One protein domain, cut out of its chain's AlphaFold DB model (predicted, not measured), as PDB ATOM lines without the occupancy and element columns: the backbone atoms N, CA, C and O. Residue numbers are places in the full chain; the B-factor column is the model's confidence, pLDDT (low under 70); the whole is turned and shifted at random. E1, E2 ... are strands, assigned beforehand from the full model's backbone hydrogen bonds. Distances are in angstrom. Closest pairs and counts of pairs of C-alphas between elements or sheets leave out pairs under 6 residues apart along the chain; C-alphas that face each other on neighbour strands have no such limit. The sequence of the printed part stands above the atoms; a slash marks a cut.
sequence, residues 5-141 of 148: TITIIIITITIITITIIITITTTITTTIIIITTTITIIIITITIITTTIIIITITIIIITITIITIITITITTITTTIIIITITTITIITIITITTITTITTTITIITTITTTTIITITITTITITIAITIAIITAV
ATOM      1  N   THR A   5     -30.113 -19.386  60.320       83.06
ATOM      2  CA  THR A   5     -29.301 -19.552  59.109       83.06
ATOM      3  C   THR A   5     -27.855 -19.188  59.420       83.06
ATOM      4  O   THR A   5     -27.601 -18.086  59.909       83.06
ATOM      5  N   ILE A   6     -26.919 -20.092  59.129       86.44
ATOM      6  CA  ILE A   6     -25.480 -19.843  59.242       86.44
ATOM      7  C   ILE A   6     -24.894 -19.867  57.831       86.44
ATOM      8  O   ILE A   6     -24.966 -20.891  57.146       86.44
ATOM      9  N   THR A   7     -24.301 -18.756  57.398       88.62
ATOM     10  CA  THR A   7     -23.574 -18.700  56.122       88.62
ATOM     11  C   THR A   7     -22.079 -18.665  56.406       88.62
ATOM     12  O   THR A   7     -21.608 -17.846  57.193       88.62
ATOM     13  N   ILE A   8     -21.329 -19.561  55.767       90.81
ATOM     14  CA  ILE A   8     -19.873 -19.648  55.878       90.81
ATOM     15  C   ILE A   8     -19.281 -19.355  54.499       90.81
ATOM     16  O   ILE A   8     -19.516 -20.093  53.540       90.81
ATOM     17  N   ILE A   9     -18.510 -18.275  54.396       91.06
ATOM     18  CA  ILE A   9     -17.762 -17.911  53.189       91.06
ATOM     19  C   ILE A   9     -16.285 -18.187  53.454       91.06
ATOM     20  O   ILE A   9     -15.711 -17.631  54.390       91.06
ATOM     21  N   ILE A  10     -15.669 -19.029  52.625       92.44
ATOM     22  CA  ILE A  10     -14.240 -19.347  52.686       92.44
ATOM     23  C   ILE A  10     -13.574 -18.802  51.423       92.44
ATOM     24  O   ILE A  10     -13.862 -19.255  50.313       92.44
ATOM     25  N   ILE A  11     -12.669 -17.841  51.592       91.81
ATOM     26  CA  ILE A  11     -11.828 -17.295  50.524       91.81
ATOM     27  C   ILE A  11     -10.418 -17.832  50.737       91.81
ATOM     28  O   ILE A  11      -9.813 -17.570  51.774       91.81
ATOM     29  N   THR A  12      -9.888 -18.574  49.767       90.94
ATOM     30  CA  THR A  12      -8.504 -19.064  49.797       90.94
ATOM     31  C   THR A  12      -7.707 -18.426  48.667       90.94
ATOM     32  O   THR A  12      -8.084 -18.528  47.500       90.94
ATOM     33  N   ILE A  13      -6.601 -17.772  49.015       90.88
ATOM     34  CA  ILE A  13      -5.636 -17.184  48.083       90.88
ATOM     35  C   ILE A  13      -4.351 -17.997  48.185       90.88
ATOM     36  O   ILE A  13      -3.757 -18.085  49.258       90.88
ATOM     37  N   THR A  14      -3.924 -18.587  47.072       88.75
ATOM     38  CA  THR A  14      -2.643 -19.297  46.979       88.75
ATOM     39  C   THR A  14      -1.697 -18.511  46.081       88.75
ATOM     40  O   THR A  14      -2.045 -18.194  44.943       88.75
ATOM     41  N   ILE A  15      -0.507 -18.195  46.589       90.44
ATOM     42  CA  ILE A  15       0.577 -17.536  45.853       90.44
ATOM     43  C   ILE A  15       1.733 -18.526  45.760       90.44
ATOM     44  O   ILE A  15       2.244 -18.982  46.783       90.44
ATOM     45  N   ILE A  16       2.136 -18.858  44.537       88.12
ATOM     46  CA  ILE A  16       3.277 -19.731  44.260       88.12
ATOM     47  C   ILE A  16       4.345 -18.893  43.569       88.12
ATOM     48  O   ILE A  16       4.105 -18.343  42.492       88.12
ATOM     49  N   THR A  17       5.526 -18.825  44.176       87.81
ATOM     50  CA  THR A  17       6.700 -18.159  43.606       87.81
ATOM     51  C   THR A  17       7.788 -19.189  43.359       87.81
ATOM     52  O   THR A  17       8.134 -19.953  44.260       87.81
ATOM     53  N   ILE A  18       8.343 -19.196  42.149       86.00
ATOM     54  CA  ILE A  18       9.465 -20.055  41.767       86.00
ATOM     55  C   ILE A  18      10.636 -19.152  41.393       86.00
ATOM     56  O   ILE A  18      10.505 -18.278  40.537       86.00
ATOM     57  N   THR A  19      11.783 -19.357  42.037       85.25
ATOM     58  CA  THR A  19      13.033 -18.667  41.700       85.25
ATOM     59  C   THR A  19      14.071 -19.683  41.263       85.25
ATOM     60  O   THR A  19      14.280 -20.694  41.931       85.25
ATOM     61  N   ILE A  20      14.728 -19.410  40.143       86.06
ATOM     62  CA  ILE A  20      15.819 -20.211  39.593       86.06
ATOM     63  C   ILE A  20      17.052 -19.315  39.533       86.06
ATOM     64  O   ILE A  20      17.027 -18.267  38.888       86.06
ATOM     65  N   ILE A  21      18.125 -19.733  40.200       84.00
ATOM     66  CA  ILE A  21      19.433 -19.079  40.156       84.00
ATOM     67  C   ILE A  21      20.422 -20.068  39.547       84.00
ATOM     68  O   ILE A  21      20.614 -21.164  40.074       84.00
ATOM     69  N   ILE A  22      21.040 -19.671  38.438       86.88
ATOM     70  CA  ILE A  22      22.102 -20.421  37.770       86.88
ATOM     71  C   ILE A  22      23.402 -19.655  37.984       86.88
ATOM     72  O   ILE A  22      23.532 -18.522  37.520       86.88
ATOM     73  N   THR A  23      24.365 -20.278  38.655       80.25
ATOM     74  CA  THR A  23      25.719 -19.744  38.823       80.25
ATOM     75  C   THR A  23      26.704 -20.645  38.096       80.25
ATOM     76  O   THR A  23      26.800 -21.838  38.387       80.25
ATOM     77  N   ILE A  24      27.436 -20.072  37.146       83.56
ATOM     78  CA  ILE A  24      28.492 -20.750  36.397       83.56
ATOM     79  C   ILE A  24      29.827 -20.201  36.882       83.56
ATOM     80  O   ILE A  24      30.075 -18.996  36.804       83.56
ATOM     81  N   THR A  25      30.686 -21.086  37.377       81.50
ATOM     82  CA  THR A  25      32.063 -20.771  37.759       81.50
ATOM     83  C   THR A  25      33.007 -21.616  36.923       81.50
ATOM     84  O   THR A  25      32.992 -22.845  36.996       81.50
ATOM     85  N   THR A  26      33.829 -20.958  36.113       80.50
ATOM     86  CA  THR A  26      34.819 -21.617  35.256       80.50
ATOM     87  C   THR A  26      36.229 -21.309  35.748       80.50
ATOM     88  O   THR A  26      36.590 -20.146  35.947       80.50
ATOM     89  N   THR A  27      37.032 -22.355  35.906       80.94
ATOM     90  CA  THR A  27      38.494 -22.299  36.023       80.94
ATOM     91  C   THR A  27      39.107 -22.965  34.786       80.94
ATOM     92  O   THR A  27      38.392 -23.535  33.962       80.94
ATOM     93  N   ILE A  28      40.434 -22.922  34.644       74.88
ATOM     94  CA  ILE A  28      41.145 -23.485  33.481       74.88
ATOM     95  C   ILE A  28      40.839 -24.982  33.268       74.88
ATOM     96  O   ILE A  28      40.760 -25.434  32.130       74.88
ATOM     97  N   THR A  29      40.656 -25.753  34.341       79.62
ATOM     98  CA  THR A  29      40.504 -27.219  34.277       79.62
ATOM     99  C   THR A  29      39.103 -27.709  34.634       79.62
ATOM    100  O   THR A  29      38.784 -28.878  34.405       79.62
ATOM    101  N   THR A  30      38.259 -26.857  35.224       80.88
ATOM    102  CA  THR A  30      36.938 -27.262  35.722       80.88
ATOM    103  C   THR A  30      35.877 -26.199  35.482       80.88
ATOM    104  O   THR A  30      36.090 -25.027  35.792       80.88
ATOM    105  N   THR A  31      34.693 -26.633  35.064       84.62
ATOM    106  CA  THR A  31      33.477 -25.815  35.060       84.62
ATOM    107  C   THR A  31      32.505 -26.371  36.089       84.62
ATOM    108  O   THR A  31      32.199 -27.563  36.068       84.62
ATOM    109  N   ILE A  32      32.011 -25.515  36.978       85.00
ATOM    110  CA  ILE A  32      30.990 -25.845  37.973       85.00
ATOM    111  C   ILE A  32      29.733 -25.044  37.635       85.00
ATOM    112  O   ILE A  32      29.780 -23.817  37.541       85.00
ATOM    113  N   ILE A  33      28.613 -25.741  37.452       87.25
ATOM    114  CA  ILE A  33      27.289 -25.150  37.248       87.25
ATOM    115  C   ILE A  33      26.444 -25.500  38.470       87.25
ATOM    116  O   ILE A  33      26.180 -26.675  38.733       87.25
ATOM    117  N   ILE A  34      26.026 -24.481  39.215       87.56
ATOM    118  CA  ILE A  34      25.131 -24.621  40.365       87.56
ATOM    119  C   ILE A  34      23.766 -24.079  39.956       87.56
ATOM    120  O   ILE A  34      23.641 -22.906  39.602       87.56
ATOM    121  N   ILE A  35      22.749 -24.937  40.005       88.62
ATOM    122  CA  ILE A  35      21.352 -24.576  39.769       88.62
ATOM    123  C   ILE A  35      20.623 -24.687  41.104       88.62
ATOM    124  O   ILE A  35      20.389 -25.790  41.605       88.62
ATOM    125  N   THR A  36      20.259 -23.542  41.668       87.81
ATOM    126  CA  THR A  36      19.438 -23.463  42.877       87.81
ATOM    127  C   THR A  36      18.029 -23.070  42.471       87.81
ATOM    128  O   THR A  36      17.814 -21.992  41.918       87.81
ATOM    129  N   THR A  37      17.064 -23.939  42.753       88.12
ATOM    130  CA  THR A  37      15.640 -23.637  42.577       88.12
ATOM    131  C   THR A  37      14.965 -23.560  43.937       88.12
ATOM    132  O   THR A  37      15.138 -24.444  44.779       88.12
ATOM    133  N   THR A  38      14.216 -22.488  44.173       88.12
ATOM    134  CA  THR A  38      13.401 -22.313  45.376       88.12
ATOM    135  C   THR A  38      11.941 -22.159  44.978       88.12
ATOM    136  O   THR A  38      11.605 -21.383  44.082       88.12
ATOM    137  N   ILE A  39      11.072 -22.930  45.628       89.81
ATOM    138  CA  ILE A  39       9.620 -22.867  45.462       89.81
ATOM    139  C   ILE A  39       9.035 -22.434  46.800       89.81
ATOM    140  O   ILE A  39       9.208 -23.128  47.804       89.81
ATOM    141  N   THR A  40       8.329 -21.310  46.802       88.69
ATOM    142  CA  THR A  40       7.625 -20.794  47.978       88.69
ATOM    143  C   THR A  40       6.129 -20.803  47.701       88.69
ATOM    144  O   THR A  40       5.678 -20.211  46.721       88.69
ATOM    145  N   ILE A  41       5.359 -21.468  48.560       89.88
ATOM    146  CA  ILE A  41       3.895 -21.528  48.498       89.88
ATOM    147  C   ILE A  41       3.346 -20.803  49.723       89.88
ATOM    148  O   ILE A  41       3.651 -21.178  50.857       89.88
ATOM    149  N   ILE A  42       2.530 -19.777  49.494       89.94
ATOM    150  CA  ILE A  42       1.824 -19.026  50.533       89.94
ATOM    151  C   ILE A  42       0.328 -19.276  50.358       89.94
ATOM    152  O   ILE A  42      -0.226 -18.976  49.302       89.94
ATOM    153  N   ILE A  43      -0.325 -19.804  51.392       91.44
ATOM    154  CA  ILE A  43      -1.772 -20.045  51.424       91.44
ATOM    155  C   ILE A  43      -2.381 -19.114  52.467       91.44
ATOM    156  O   ILE A  43      -2.013 -19.177  53.638       91.44
ATOM    157  N   ILE A  44      -3.306 -18.258  52.042       91.50
ATOM    158  CA  ILE A  44      -4.070 -17.353  52.902       91.50
ATOM    159  C   ILE A  44      -5.531 -17.792  52.850       91.50
ATOM    160  O   ILE A  44      -6.140 -17.752  51.782       91.50
ATOM    161  N   THR A  45      -6.108 -18.170  53.988       91.75
ATOM    162  CA  THR A  45      -7.525 -18.547  54.079       91.75
ATOM    163  C   THR A  45      -8.266 -17.585  54.996       91.75
ATOM    164  O   THR A  45      -7.927 -17.453  56.174       91.75
ATOM    165  N   ILE A  46      -9.292 -16.929  54.454       91.75
ATOM    166  CA  ILE A  46     -10.218 -16.049  55.165       91.75
ATOM    167  C   ILE A  46     -11.546 -16.790  55.306       91.75
ATOM    168  O   ILE A  46     -12.164 -17.149  54.306       91.75
ATOM    169  N   THR A  47     -11.990 -17.010  56.540       90.12
ATOM    170  CA  THR A  47     -13.305 -17.585  56.847       90.12
ATOM    171  C   THR A  47     -14.191 -16.500  57.437       90.12
ATOM    172  O   THR A  47     -13.818 -15.883  58.432       90.12
ATOM    173  N   ILE A  48     -15.351 -16.270  56.830       91.81
ATOM    174  CA  ILE A  48     -16.383 -15.351  57.311       91.81
ATOM    175  C   ILE A  48     -17.593 -16.197  57.695       91.81
ATOM    176  O   ILE A  48     -18.214 -16.813  56.830       91.81
ATOM    177  N   ILE A  49     -17.923 -16.237  58.982       91.81
ATOM    178  CA  ILE A  49     -19.124 -16.896  59.500       91.81
ATOM    179  C   ILE A  49     -20.128 -15.798  59.828       91.81
ATOM    180  O   ILE A  49     -19.877 -14.973  60.708       91.81
ATOM    181  N   THR A  50     -21.260 -15.776  59.129       87.62
ATOM    182  CA  THR A  50     -22.367 -14.875  59.450       87.62
ATOM    183  C   THR A  50     -23.470 -15.651  60.162       87.62
ATOM    184  O   THR A  50     -24.072 -16.587  59.634       87.62
ATOM    185  N   THR A  51     -23.695 -15.264  61.414       84.50
ATOM    186  CA  THR A  51     -24.875 -15.608  62.215       84.50
ATOM    187  C   THR A  51     -25.582 -14.295  62.572       84.50
ATOM    188  O   THR A  51     -25.458 -13.313  61.843       84.50
ATOM    189  N   THR A  52     -26.252 -14.211  63.724       83.31
ATOM    190  CA  THR A  52     -26.601 -12.912  64.325       83.31
ATOM    191  C   THR A  52     -25.366 -12.036  64.599       83.31
ATOM    192  O   THR A  52     -25.500 -10.822  64.734       83.31
ATOM    193  N   ILE A  53     -24.165 -12.631  64.638       86.38
ATOM    194  CA  ILE A  53     -22.858 -11.968  64.750       86.38
ATOM    195  C   ILE A  53     -21.966 -12.399  63.568       86.38
ATOM    196  O   ILE A  53     -21.992 -13.564  63.158       86.38
ATOM    197  N   ILE A  54     -21.164 -11.471  63.030       91.81
ATOM    198  CA  ILE A  54     -20.164 -11.738  61.982       91.81
ATOM    199  C   ILE A  54     -18.812 -12.055  62.635       91.81
ATOM    200  O   ILE A  54     -18.278 -11.230  63.374       91.81
ATOM    201  N   ILE A  55     -18.246 -13.227  62.336       91.38
ATOM    202  CA  ILE A  55     -16.916 -13.660  62.792       91.38
ATOM    203  C   ILE A  55     -16.006 -13.817  61.569       91.38
ATOM    204  O   ILE A  55     -16.360 -14.530  60.632       91.38
ATOM    205  N   ILE A  56     -14.836 -13.169  61.579       93.12
ATOM    206  CA  ILE A  56     -13.826 -13.263  60.511       93.12
ATOM    207  C   ILE A  56     -12.543 -13.868  61.087       93.12
ATOM    208  O   ILE A  56     -12.013 -13.375  62.082       93.12
ATOM    209  N   THR A  57     -12.022 -14.919  60.459       89.62
ATOM    210  CA  THR A  57     -10.749 -15.562  60.825       89.62
ATOM    211  C   THR A  57      -9.823 -15.619  59.614       89.62
ATOM    212  O   THR A  57     -10.259 -16.005  58.533       89.62
ATOM    213  N   ILE A  58      -8.549 -15.249  59.788       92.81
ATOM    214  CA  ILE A  58      -7.514 -15.281  58.743       92.81
ATOM    215  C   ILE A  58      -6.407 -16.239  59.186       92.81
ATOM    216  O   ILE A  58      -5.867 -16.094  60.281       92.81
ATOM    217  N   THR A  59      -6.052 -17.197  58.334       88.94
ATOM    218  CA  THR A  59      -4.920 -18.116  58.539       88.94
ATOM    219  C   THR A  59      -3.929 -17.983  57.384       88.94
ATOM    220  O   THR A  59      -4.344 -17.792  56.241       88.94
ATOM    221  N   ILE A  60      -2.624 -18.033  57.678       89.88
ATOM    222  CA  ILE A  60      -1.542 -17.942  56.685       89.88
ATOM    223  C   ILE A  60      -0.594 -19.124  56.889       89.88
ATOM    224  O   ILE A  60      -0.126 -19.350  58.003       89.88
ATOM    225  N   ILE A  61      -0.291 -19.857  55.822       88.06
ATOM    226  CA  ILE A  61       0.650 -20.984  55.821       88.06
ATOM    227  C   ILE A  61       1.719 -20.720  54.757       88.06
ATOM    228  O   ILE A  61       1.382 -20.405  53.619       88.06
ATOM    229  N   ILE A  62       3.001 -20.854  55.124       86.75
ATOM    230  CA  ILE A  62       4.151 -20.692  54.220       86.75
ATOM    231  C   ILE A  62       4.940 -22.001  54.163       86.75
ATOM    232  O   ILE A  62       5.351 -22.533  55.199       86.75
ATOM    233  N   ILE A  63       5.160 -22.502  52.949       86.75
ATOM    234  CA  ILE A  63       5.945 -23.704  52.662       86.75
ATOM    235  C   ILE A  63       7.072 -23.317  51.704       86.75
ATOM    236  O   ILE A  63       6.799 -22.778  50.631       86.75
ATOM    237  N   THR A  64       8.319 -23.622  52.072       86.44
ATOM    238  CA  THR A  64       9.497 -23.343  51.239       86.44
ATOM    239  C   THR A  64      10.254 -24.634  50.942       86.44
ATOM    240  O   THR A  64      10.658 -25.361  51.852       86.44
ATOM    241  N   ILE A  65      10.473 -24.904  49.656       87.75
ATOM    242  CA  ILE A  65      11.242 -26.046  49.150       87.75
ATOM    243  C   ILE A  65      12.466 -25.503  48.420       87.75
ATOM    244  O   ILE A  65      12.333 -24.648  47.545       87.75
ATOM    245  N   THR A  66      13.655 -25.996  48.770       85.50
ATOM    246  CA  THR A  66      14.906 -25.641  48.083       85.50
ATOM    247  C   THR A  66      15.536 -26.887  47.477       85.50
ATOM    248  O   THR A  66      15.748 -27.878  48.177       85.50
ATOM    249  N   ILE A  67      15.844 -26.827  46.181       85.56
ATOM    250  CA  ILE A  67      16.534 -27.883  45.438       85.56
ATOM    251  C   ILE A  67      17.832 -27.299  44.885       85.56
ATOM    252  O   ILE A  67      17.804 -26.333  44.117       85.56
ATOM    253  N   ILE A  68      18.958 -27.898  45.262       86.50
ATOM    254  CA  ILE A  68      20.293 -27.525  44.789       86.50
ATOM    255  C   ILE A  68      20.810 -28.656  43.906       86.50
ATOM    256  O   ILE A  68      20.906 -29.798  44.356       86.50
ATOM    257  N   THR A  69      21.152 -28.341  42.657       84.62
ATOM    258  CA  THR A  69      21.802 -29.268  41.723       84.62
ATOM    259  C   THR A  69      23.177 -28.734  41.347       84.62
ATOM    260  O   THR A  69      23.297 -27.600  40.884       84.62
ATOM    261  N   ILE A  70      24.211 -29.549  41.541       86.25
ATOM    262  CA  ILE A  70      25.600 -29.227  41.208       86.25
ATOM    263  C   ILE A  70      26.031 -30.126  40.052       86.25
ATOM    264  O   ILE A  70      25.949 -31.352  40.156       86.25
ATOM    265  N   ILE A  71      26.489 -29.515  38.961       84.81
ATOM    266  CA  ILE A  71      27.063 -30.191  37.795       84.81
ATOM    267  C   ILE A  71      28.529 -29.771  37.697       84.81
ATOM    268  O   ILE A  71      28.825 -28.590  37.504       84.81
ATOM    269  N   THR A  72      29.439 -30.735  37.807       81.19
ATOM    270  CA  THR A  72      30.882 -30.503  37.659       81.19
ATOM    271  C   THR A  72      31.364 -31.145  36.370       81.19
ATOM    272  O   THR A  72      31.127 -32.331  36.138       81.19
ATOM    273  N   ILE A  73      32.044 -30.357  35.541       83.00
ATOM    274  CA  ILE A  73      32.697 -30.795  34.309       83.00
ATOM    275  C   ILE A  73      34.202 -30.626  34.507       83.00
ATOM    276  O   ILE A  73      34.679 -29.502  34.680       83.00
ATOM    277  N   THR A  74      34.950 -31.727  34.484       78.81
ATOM    278  CA  THR A  74      36.415 -31.718  34.612       78.81
ATOM    279  C   THR A  74      37.054 -32.072  33.280       78.81
ATOM    280  O   THR A  74      36.697 -33.082  32.669       78.81
ATOM    281  N   ILE A  75      38.012 -31.250  32.849       77.50
ATOM    282  CA  ILE A  75      38.808 -31.467  31.643       77.50
ATOM    283  C   ILE A  75      40.223 -31.845  32.084       77.50
ATOM    284  O   ILE A  75      40.911 -31.047  32.720       77.50
ATOM    285  N   THR A  76      40.658 -33.062  31.751       76.19
ATOM    286  CA  THR A  76      42.039 -33.520  31.987       76.19
ATOM    287  C   THR A  76      42.753 -33.764  30.664       76.19
ATOM    288  O   THR A  76      42.232 -34.439  29.775       76.19
ATOM    289  N   THR A  77      43.951 -33.200  30.528       70.62
ATOM    290  CA  THR A  77      44.849 -33.439  29.398       70.62
ATOM    291  C   THR A  77      45.953 -34.391  29.842       70.62
ATOM    292  O   THR A  77      46.822 -34.026  30.628       70.62
ATOM    293  N   ILE A  78      45.902 -35.643  29.380       62.94
ATOM    294  CA  ILE A  78      46.910 -36.663  29.741       62.94
ATOM    295  C   ILE A  78      48.197 -36.474  28.911       62.94
ATOM    296  O   ILE A  78      49.287 -36.813  29.363       62.94
ATOM    297  N   THR A  79      48.082 -35.849  27.734       63.25
ATOM    298  CA  THR A  79      49.148 -35.372  26.832       63.25
ATOM    299  C   THR A  79      48.574 -34.241  25.961       63.25
ATOM    300  O   THR A  79      47.372 -33.983  26.003       63.25
ATOM    301  N   THR A  80      49.382 -33.558  25.142       56.84
ATOM    302  CA  THR A  80      48.923 -32.438  24.285       56.84
ATOM    303  C   THR A  80      47.836 -32.804  23.261       56.84
ATOM    304  O   THR A  80      47.278 -31.907  22.635       56.84
ATOM    305  N   THR A  81      47.510 -34.088  23.085       62.22
ATOM    306  CA  THR A  81      46.551 -34.579  22.081       62.22
ATOM    307  C   THR A  81      45.327 -35.289  22.659       62.22
ATOM    308  O   THR A  81      44.359 -35.494  21.929       62.22
ATOM    309  N   ILE A  82      45.328 -35.659  23.943       65.06
ATOM    310  CA  ILE A  82      44.235 -36.427  24.559       65.06
ATOM    311  C   ILE A  82      43.516 -35.553  25.586       65.06
ATOM    312  O   ILE A  82      44.105 -35.178  26.600       65.06
ATOM    313  N   ILE A  83      42.233 -35.279  25.338       66.81
ATOM    314  CA  ILE A  83      41.332 -34.547  26.238       66.81
ATOM    315  C   ILE A  83      40.280 -35.523  26.776       66.81
ATOM    316  O   ILE A  83      39.533 -36.116  25.999       66.81
ATOM    317  N   ILE A  84      40.195 -35.664  28.100       71.69
ATOM    318  CA  ILE A  84      39.152 -36.443  28.779       71.69
ATOM    319  C   ILE A  84      38.204 -35.483  29.498       71.69
ATOM    320  O   ILE A  84      38.643 -34.675  30.320       71.69
ATOM    321  N   ILE A  85      36.905 -35.604  29.205       75.94
ATOM    322  CA  ILE A  85      35.821 -34.828  29.822       75.94
ATOM    323  C   ILE A  85      35.010 -35.766  30.716       75.94
ATOM    324  O   ILE A  85      34.443 -36.744  30.233       75.94
ATOM    325  N   THR A  86      34.942 -35.467  32.012       74.12
ATOM    326  CA  THR A  86      34.101 -36.199  32.977       74.12
ATOM    327  C   THR A  86      33.001 -35.282  33.503       74.12
ATOM    328  O   THR A  86      33.277 -34.122  33.806       74.12
ATOM    329  N   ILE A  87      31.767 -35.794  33.613       78.69
ATOM    330  CA  ILE A  87      30.594 -35.065  34.124       78.69
ATOM    331  C   ILE A  87      30.049 -35.798  35.351       78.69
ATOM    332  O   ILE A  87      29.731 -36.984  35.270       78.69
ATOM    333  N   THR A  88      29.902 -35.092  36.471       76.50
ATOM    334  CA  THR A  88      29.281 -35.617  37.700       76.50
ATOM    335  C   THR A  88      28.142 -34.708  38.155       76.50
ATOM    336  O   THR A  88      28.306 -33.486  38.143       76.50
ATOM    337  N   THR A  89      27.017 -35.288  38.589       73.12
ATOM    338  CA  THR A  89      25.831 -34.552  39.061       73.12
ATOM    339  C   THR A  89      25.443 -34.954  40.488       73.12
ATOM    340  O   THR A  89      25.465 -36.134  40.836       73.12
ATOM    341  N   ILE A  90      25.094 -33.971  41.328       76.56
ATOM    342  CA  ILE A  90      24.612 -34.169  42.709       76.56
ATOM    343  C   ILE A  90      23.376 -33.288  42.931       76.56
ATOM    344  O   ILE A  90      23.422 -32.095  42.632       76.56
ATOM    345  N   THR A  91      22.299 -33.853  43.491       66.31
ATOM    346  CA  THR A  91      21.053 -33.131  43.814       66.31
ATOM    347  C   THR A  91      20.707 -33.269  45.297       66.31
ATOM    348  O   THR A  91      20.678 -34.378  45.827       66.31
ATOM    349  N   ILE A  92      20.420 -32.146  45.961       67.25
ATOM    350  CA  ILE A  92      20.016 -32.064  47.373       67.25
ATOM    351  C   ILE A  92      18.653 -31.365  47.453       67.25
ATOM    352  O   ILE A  92      18.483 -30.289  46.878       67.25
ATOM    353  N   ILE A  93      17.695 -31.966  48.171       70.69
ATOM    354  CA  ILE A  93      16.350 -31.416  48.404       70.69
ATOM    355  C   ILE A  93      16.162 -31.202  49.904       70.69
ATOM    356  O   ILE A  93      16.235 -32.155  50.680       70.69
ATOM    357  N   THR A  94      15.866 -29.968  50.300       65.94
ATOM    358  CA  THR A  94      15.558 -29.613  51.690       65.94
ATOM    359  C   THR A  94      14.150 -29.026  51.762       65.94
ATOM    360  O   THR A  94      13.815 -28.104  51.014       65.94
ATOM    361  N   ILE A  95      13.328 -29.552  52.674       69.44
ATOM    362  CA  ILE A  95      11.971 -29.068  52.961       69.44
ATOM    363  C   ILE A  95      11.974 -28.531  54.392       69.44
ATOM    364  O   ILE A  95      12.242 -29.282  55.328       69.44
ATOM    365  N   ILE A  96      11.701 -27.237  54.567       56.00
ATOM    366  CA  ILE A  96      11.558 -26.611  55.888       56.00
ATOM    367  C   ILE A  96      10.117 -26.117  56.009       56.00
ATOM    368  O   ILE A  96       9.650 -25.322  55.194       56.00
ATOM    369  N   THR A  97       9.406 -26.609  57.021       42.00
ATOM    370  CA  THR A  97       7.990 -26.305  57.264       42.00
ATOM    371  C   THR A  97       7.795 -25.300  58.407       42.00
ATOM    372  O   THR A  97       8.235 -25.551  59.524       42.00
ATOM    373  N   ILE A  98       7.018 -24.245  58.108       43.94
ATOM    374  CA  ILE A  98       6.196 -23.382  58.986       43.94
ATOM    375  C   ILE A  98       6.914 -22.281  59.795       43.94
ATOM    376  O   ILE A  98       7.375 -22.483  60.912       43.94
ATOM    377  N   THR A  99       6.811 -21.052  59.280       39.50
ATOM    378  CA  THR A  99       6.842 -19.794  60.052       39.50
ATOM    379  C   THR A  99       5.868 -18.791  59.423       39.50
ATOM    380  O   THR A  99       5.880 -18.613  58.208       39.50
ATOM    381  N   THR A 100       5.030 -18.123  60.218       36.69
ATOM    382  CA  THR A 100       4.080 -17.079  59.776       36.69
ATOM    383  C   THR A 100       4.708 -15.681  59.856       36.69
ATOM    384  O   THR A 100       4.818 -15.171  60.966       36.69
ATOM    385  N   ILE A 101       5.115 -15.044  58.740       38.75
ATOM    386  CA  ILE A 101       5.639 -13.647  58.711       38.75
ATOM    387  C   ILE A 101       5.289 -12.922  57.380       38.75
ATOM    388  O   ILE A 101       5.217 -13.548  56.325       38.75
ATOM    389  N   THR A 102       5.058 -11.599  57.447       33.84
ATOM    390  CA  THR A 102       4.515 -10.661  56.429       33.84
ATOM    391  C   THR A 102       5.539  -9.941  55.510       33.84
ATOM    392  O   THR A 102       6.504  -9.381  56.016       33.84
ATOM    393  N   THR A 103       5.215  -9.866  54.197       31.81
ATOM    394  CA  THR A 103       5.627  -8.952  53.070       31.81
ATOM    395  C   THR A 103       7.104  -8.610  52.778       31.81
ATOM    396  O   THR A 103       7.796  -8.096  53.648       31.81
ATOM    397  N   ILE A 104       7.541  -8.736  51.501       38.19
ATOM    398  CA  ILE A 104       8.863  -8.284  50.986       38.19
ATOM    399  C   ILE A 104       8.804  -7.746  49.526       38.19
ATOM    400  O   ILE A 104       8.108  -8.302  48.678       38.19
ATOM    401  N   THR A 105       9.573  -6.674  49.263       29.88
ATOM    402  CA  THR A 105       9.893  -5.970  47.994       29.88
ATOM    403  C   THR A 105      11.090  -6.581  47.228       29.88
ATOM    404  O   THR A 105      11.952  -7.211  47.829       29.88
ATOM    405  N   THR A 106      11.199  -6.360  45.905       34.12
ATOM    406  CA  THR A 106      12.292  -6.894  45.049       34.12
ATOM    407  C   THR A 106      13.255  -5.823  44.513       34.12
ATOM    408  O   THR A 106      12.809  -4.784  44.026       34.12
ATOM    409  N   THR A 107      14.558  -6.128  44.488       28.16
ATOM    410  CA  THR A 107      15.645  -5.367  43.830       28.16
ATOM    411  C   THR A 107      16.533  -6.300  42.987       28.16
ATOM    412  O   THR A 107      16.667  -7.479  43.303       28.16
ATOM    413  N   ILE A 108      17.144  -5.777  41.911       33.97
ATOM    414  CA  ILE A 108      18.062  -6.500  41.002       33.97
ATOM    415  C   ILE A 108      19.455  -5.853  41.071       33.97
ATOM    416  O   ILE A 108      19.567  -4.627  41.071       33.97
ATOM    417  N   THR A 109      20.525  -6.655  41.102       24.97
ATOM    418  CA  THR A 109      21.927  -6.190  41.080       24.97
ATOM    419  C   THR A 109      22.763  -7.070  40.145       24.97
ATOM    420  O   THR A 109      22.619  -8.290  40.166       24.97
ATOM    421  N   ILE A 110      23.640  -6.465  39.333       32.50
ATOM    422  CA  ILE A 110      24.603  -7.151  38.450       32.50
ATOM    423  C   ILE A 110      26.017  -6.750  38.892       32.50
ATOM    424  O   ILE A 110      26.309  -5.560  38.977       32.50
ATOM    425  N   ILE A 111      26.889  -7.727  39.168       32.34
ATOM    426  CA  ILE A 111      28.303  -7.521  39.528       32.34
ATOM    427  C   ILE A 111      29.171  -8.353  38.580       32.34
ATOM    428  O   ILE A 111      28.930  -9.546  38.415       32.34
ATOM    429  N   THR A 112      30.198  -7.742  37.989       32.62
ATOM    430  CA  THR A 112      31.242  -8.422  37.208       32.62
ATOM    431  C   THR A 112      32.623  -8.058  37.758       32.62
ATOM    432  O   THR A 112      32.912  -6.895  38.032       32.62
ATOM    433  N   THR A 113      33.493  -9.050  37.951       33.38
ATOM    434  CA  THR A 113      34.905  -8.858  38.336       33.38
ATOM    435  C   THR A 113      35.753  -9.893  37.595       33.38
ATOM    436  O   THR A 113      35.352 -11.050  37.490       33.38
ATOM    437  N   ILE A 114      36.892  -9.476  37.030       41.41
ATOM    438  CA  ILE A 114      37.749 -10.305  36.165       41.41
ATOM    439  C   ILE A 114      39.110 -10.525  36.843       41.41
ATOM    440  O   ILE A 114      39.922  -9.605  36.869       41.41
ATOM    441  N   THR A 115      39.375 -11.752  37.312       43.03
ATOM    442  CA  THR A 115      40.714 -12.339  37.573       43.03
ATOM    443  C   THR A 115      40.603 -13.871  37.591       43.03
ATOM    444  O   THR A 115      39.857 -14.374  38.413       43.03
ATOM    445  N   THR A 116      41.310 -14.603  36.700       56.44
ATOM    446  CA  THR A 116      41.471 -16.094  36.535       56.44
ATOM    447  C   THR A 116      40.261 -17.039  36.688       56.44
ATOM    448  O   THR A 116      40.344 -18.219  36.355       56.44
ATOM    449  N   THR A 117      39.134 -16.531  37.147       58.62
ATOM    450  CA  THR A 117      37.868 -17.176  37.427       58.62
ATOM    451  C   THR A 117      36.805 -16.206  36.944       58.62
ATOM    452  O   THR A 117      36.789 -15.046  37.358       58.62
ATOM    453  N   THR A 118      35.941 -16.652  36.043       70.44
ATOM    454  CA  THR A 118      34.775 -15.877  35.611       70.44
ATOM    455  C   THR A 118      33.543 -16.460  36.287       70.44
ATOM    456  O   THR A 118      33.333 -17.674  36.243       70.44
ATOM    457  N   ILE A 119      32.751 -15.602  36.933       75.00
ATOM    458  CA  ILE A 119      31.479 -15.969  37.564       75.00
ATOM    459  C   ILE A 119      30.359 -15.299  36.773       75.00
ATOM    460  O   ILE A 119      30.353 -14.078  36.620       75.00
ATOM    461  N   ILE A 120      29.419 -16.099  36.273       72.00
ATOM    462  CA  ILE A 120      28.208 -15.622  35.596       72.00
ATOM    463  C   ILE A 120      27.005 -16.102  36.408       72.00
ATOM    464  O   ILE A 120      26.864 -17.303  36.633       72.00
ATOM    465  N   THR A 121      26.142 -15.172  36.826       72.25
ATOM    466  CA  THR A 121      24.907 -15.476  37.566       72.25
ATOM    467  C   THR A 121      23.686 -15.013  36.777       72.25
ATOM    468  O   THR A 121      23.610 -13.852  36.377       72.25
ATOM    469  N   ILE A 122      22.729 -15.918  36.572       75.62
ATOM    470  CA  ILE A 122      21.449 -15.667  35.896       75.62
ATOM    471  C   ILE A 122      20.321 -15.992  36.880       75.62
ATOM    472  O   ILE A 122      20.268 -17.104  37.404       75.62
ATOM    473  N   THR A 123      19.408 -15.041  37.097       73.88
ATOM    474  CA  THR A 123      18.255 -15.196  37.998       73.88
ATOM    475  C   THR A 123      16.948 -15.059  37.222       73.88
ATOM    476  O   THR A 123      16.744 -14.059  36.535       73.88
ATOM    477  N   ILE A 124      16.054 -16.042  37.355       79.12
ATOM    478  CA  ILE A 124      14.713 -16.058  36.754       79.12
ATOM    479  C   ILE A 124      13.684 -16.247  37.872       79.12
ATOM    480  O   ILE A 124      13.790 -17.189  38.657       79.12
ATOM    481  N   THR A 125      12.679 -15.375  37.935       77.44
ATOM    482  CA  THR A 125      11.588 -15.436  38.918       77.44
ATOM    483  C   THR A 125      10.229 -15.486  38.223       77.44
ATOM    484  O   THR A 125       9.965 -14.721  37.295       77.44
ATOM    485  N   THR A 126       9.348 -16.381  38.671       79.12
ATOM    486  CA  THR A 126       7.951 -16.464  38.219       79.12
ATOM    487  C   THR A 126       7.002 -16.471  39.416       79.12
ATOM    488  O   THR A 126       7.312 -17.037  40.465       79.12
ATOM    489  N   ILE A 127       5.846 -15.812  39.277       84.50
ATOM    490  CA  ILE A 127       4.826 -15.679  40.328       84.50
ATOM    491  C   ILE A 127       3.466 -16.048  39.732       84.50
ATOM    492  O   ILE A 127       3.071 -15.498  38.706       84.50
ATOM    493  N   THR A 128       2.746 -16.962  40.381       75.31
ATOM    494  CA  THR A 128       1.371 -17.358  40.032       75.31
ATOM    495  C   THR A 128       0.453 -17.142  41.232       75.31
ATOM    496  O   THR A 128       0.800 -17.516  42.350       75.31
ATOM    497  N   ILE A 129      -0.723 -16.547  41.008       84.69
ATOM    498  CA  ILE A 129      -1.726 -16.272  42.048       84.69
ATOM    499  C   ILE A 129      -3.043 -16.941  41.653       84.69
ATOM    500  O   ILE A 129      -3.530 -16.750  40.539       84.69
ATOM    501  N   THR A 130      -3.637 -17.708  42.564       77.06
ATOM    502  CA  THR A 130      -4.955 -18.333  42.385       77.06
ATOM    503  C   THR A 130      -5.866 -17.944  43.543       77.06
ATOM    504  O   THR A 130      -5.477 -18.050  44.704       77.06
ATOM    505  N   ILE A 131      -7.084 -17.496  43.228       87.69
ATOM    506  CA  ILE A 131      -8.107 -17.112  44.207       87.69
ATOM    507  C   ILE A 131      -9.302 -18.044  44.026       87.69
ATOM    508  O   ILE A 131      -9.858 -18.130  42.933       87.69
ATOM    509  N   ALA A 132      -9.702 -18.724  45.097       69.06
ATOM    510  CA  ALA A 132     -10.888 -19.569  45.139       69.06
ATOM    511  C   ALA A 132     -11.848 -19.071  46.228       69.06
ATOM    512  O   ALA A 132     -11.421 -18.722  47.331       69.06
ATOM    513  N   ILE A 133     -13.150 -19.055  45.928       89.62
ATOM    514  CA  ILE A 133     -14.213 -18.668  46.862       89.62
ATOM    515  C   ILE A 133     -15.201 -19.828  46.951       89.62
ATOM    516  O   ILE A 133     -15.776 -20.229  45.941       89.62
ATOM    517  N   THR A 134     -15.400 -20.363  48.154       88.38
ATOM    518  CA  THR A 134     -16.413 -21.386  48.444       88.38
ATOM    519  C   THR A 134     -17.451 -20.793  49.388       88.38
ATOM    520  O   THR A 134     -17.098 -20.247  50.432       88.38
ATOM    521  N   ILE A 135     -18.730 -20.888  49.025       89.56
ATOM    522  CA  ILE A 135     -19.851 -20.406  49.840       89.56
ATOM    523  C   ILE A 135     -20.662 -21.620  50.287       89.56
ATOM    524  O   ILE A 135     -21.195 -22.347  49.451       89.56
ATOM    525  N   ALA A 136     -20.762 -21.830  51.597       74.56
ATOM    526  CA  ALA A 136     -21.607 -22.851  52.202       74.56
ATOM    527  C   ALA A 136     -22.744 -22.179  52.981       74.56
ATOM    528  O   ALA A 136     -22.510 -21.299  53.811       74.56
ATOM    529  N   ILE A 137     -23.981 -22.599  52.720       84.38
ATOM    530  CA  ILE A 137     -25.169 -22.138  53.445       84.38
ATOM    531  C   ILE A 137     -25.700 -23.331  54.236       84.38
ATOM    532  O   ILE A 137     -26.146 -24.313  53.645       84.38
ATOM    533  N   ILE A 138     -25.636 -23.255  55.565       77.31
ATOM    534  CA  ILE A 138     -26.179 -24.276  56.463       77.31
ATOM    535  C   ILE A 138     -27.448 -23.704  57.090       77.31
ATOM    536  O   ILE A 138     -27.408 -22.787  57.914       77.31
ATOM    537  N   THR A 139     -28.598 -24.242  56.692       75.75
ATOM    538  CA  THR A 139     -29.887 -23.926  57.309       75.75
ATOM    539  C   THR A 139     -30.194 -24.971  58.378       75.75
ATOM    540  O   THR A 139     -30.459 -26.133  58.077       75.75
ATOM    541  N   ALA A 140     -30.134 -24.571  59.649       57.78
ATOM    542  CA  ALA A 140     -30.479 -25.442  60.768       57.78
ATOM    543  C   ALA A 140     -31.885 -25.091  61.265       57.78
ATOM    544  O   ALA A 140     -32.120 -24.026  61.842       57.78
ATOM    545  N   VAL A 141     -32.836 -25.998  61.041       65.38
ATOM    546  CA  VAL A 141     -34.162 -25.911  61.657       65.38
ATOM    547  C   VAL A 141     -34.076 -26.582  63.024       65.38
ATOM    548  O   VAL A 141     -34.179 -27.801  63.135       65.38
TER     549      VAL A 141
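This is residues 5 to 141 of the 148 residues of an uncharacterized protein of Rhinolophus ferrumequinum (UniProt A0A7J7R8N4). One long, narrow, twisted sheet of five strands makes a rod-like ribbon, with E1, E2, E3 and E5 running much of its length and the E3-E4 hairpin reaching toward one end. A long link, residues 98 to 117, leads from E4 at one edge of the sheet to E5 at the other. The printed part has 137 residues with five named strands, E1 to E5 along the chain, and no named helix; the class is all strand. The order across the sheet is E4, E3, E2, E1, E5, with neighbours antiparallel throughout. The whole is extended, with a radius of gyration of the C-alphas of 24.8 A and spans of 91 by 28 by 21 A.

E1, residues 5 to 26, begins at C-alpha 5 at (-29.301, -19.552, 59.109) and is 68.4 A long from first to last C-alpha. E2, residues 30 to 50, measures 65.1 A. E3, residues 54 to 79, is the longest strand by residues and measures 81.2 A, ending at C-alpha 79 at (49.148, -35.372, 26.832). E4, residues 82 to 97, measures 49.9 A. E5, residues 118 to 140, measures 70.6 A and ends at C-alpha 140 at (-30.479, -25.442, 60.768).

E1 to E4 form a meander, each strand the antiparallel neighbour of the one before. E1 and E2 are a hairpin at 170 degrees between directions, with N 11 and O 46 within hydrogen-bond range at 2.8 A. E2 and E3 are a hairpin at 172 degrees, with N 41 and O 63 at 2.8 A. E3 and E4 are a hairpin at 165 degrees, with N 68 and O 92 at 2.9 A; C-alphas 82 and 79 face each other at 5.5 A. E5 is antiparallel to E1 at 171 degrees, with N 20 and O 124 at 2.8 A. E4 and E5 are the edge strands and are apart, as are E1 and E4, and E3 and E5. From edge to edge the strands' lines turn by 31 degrees and the way across the sheet turns by 65 degrees.

The two C-alphas farthest apart, those of Thr 80 and Val 141, are 91.3 A apart, while those of Thr 5 and Val 141 are 8.4 A apart. The printed part has no cut. The links E1 to E2, E2 to E3 and E3 to E4 are tight, and the link E4 to E5, with 20 residues, is long. The mean pLDDT of the printed part is 74.9; 35 residues are under 70, among them residues 78 to 83 and 94 to 117.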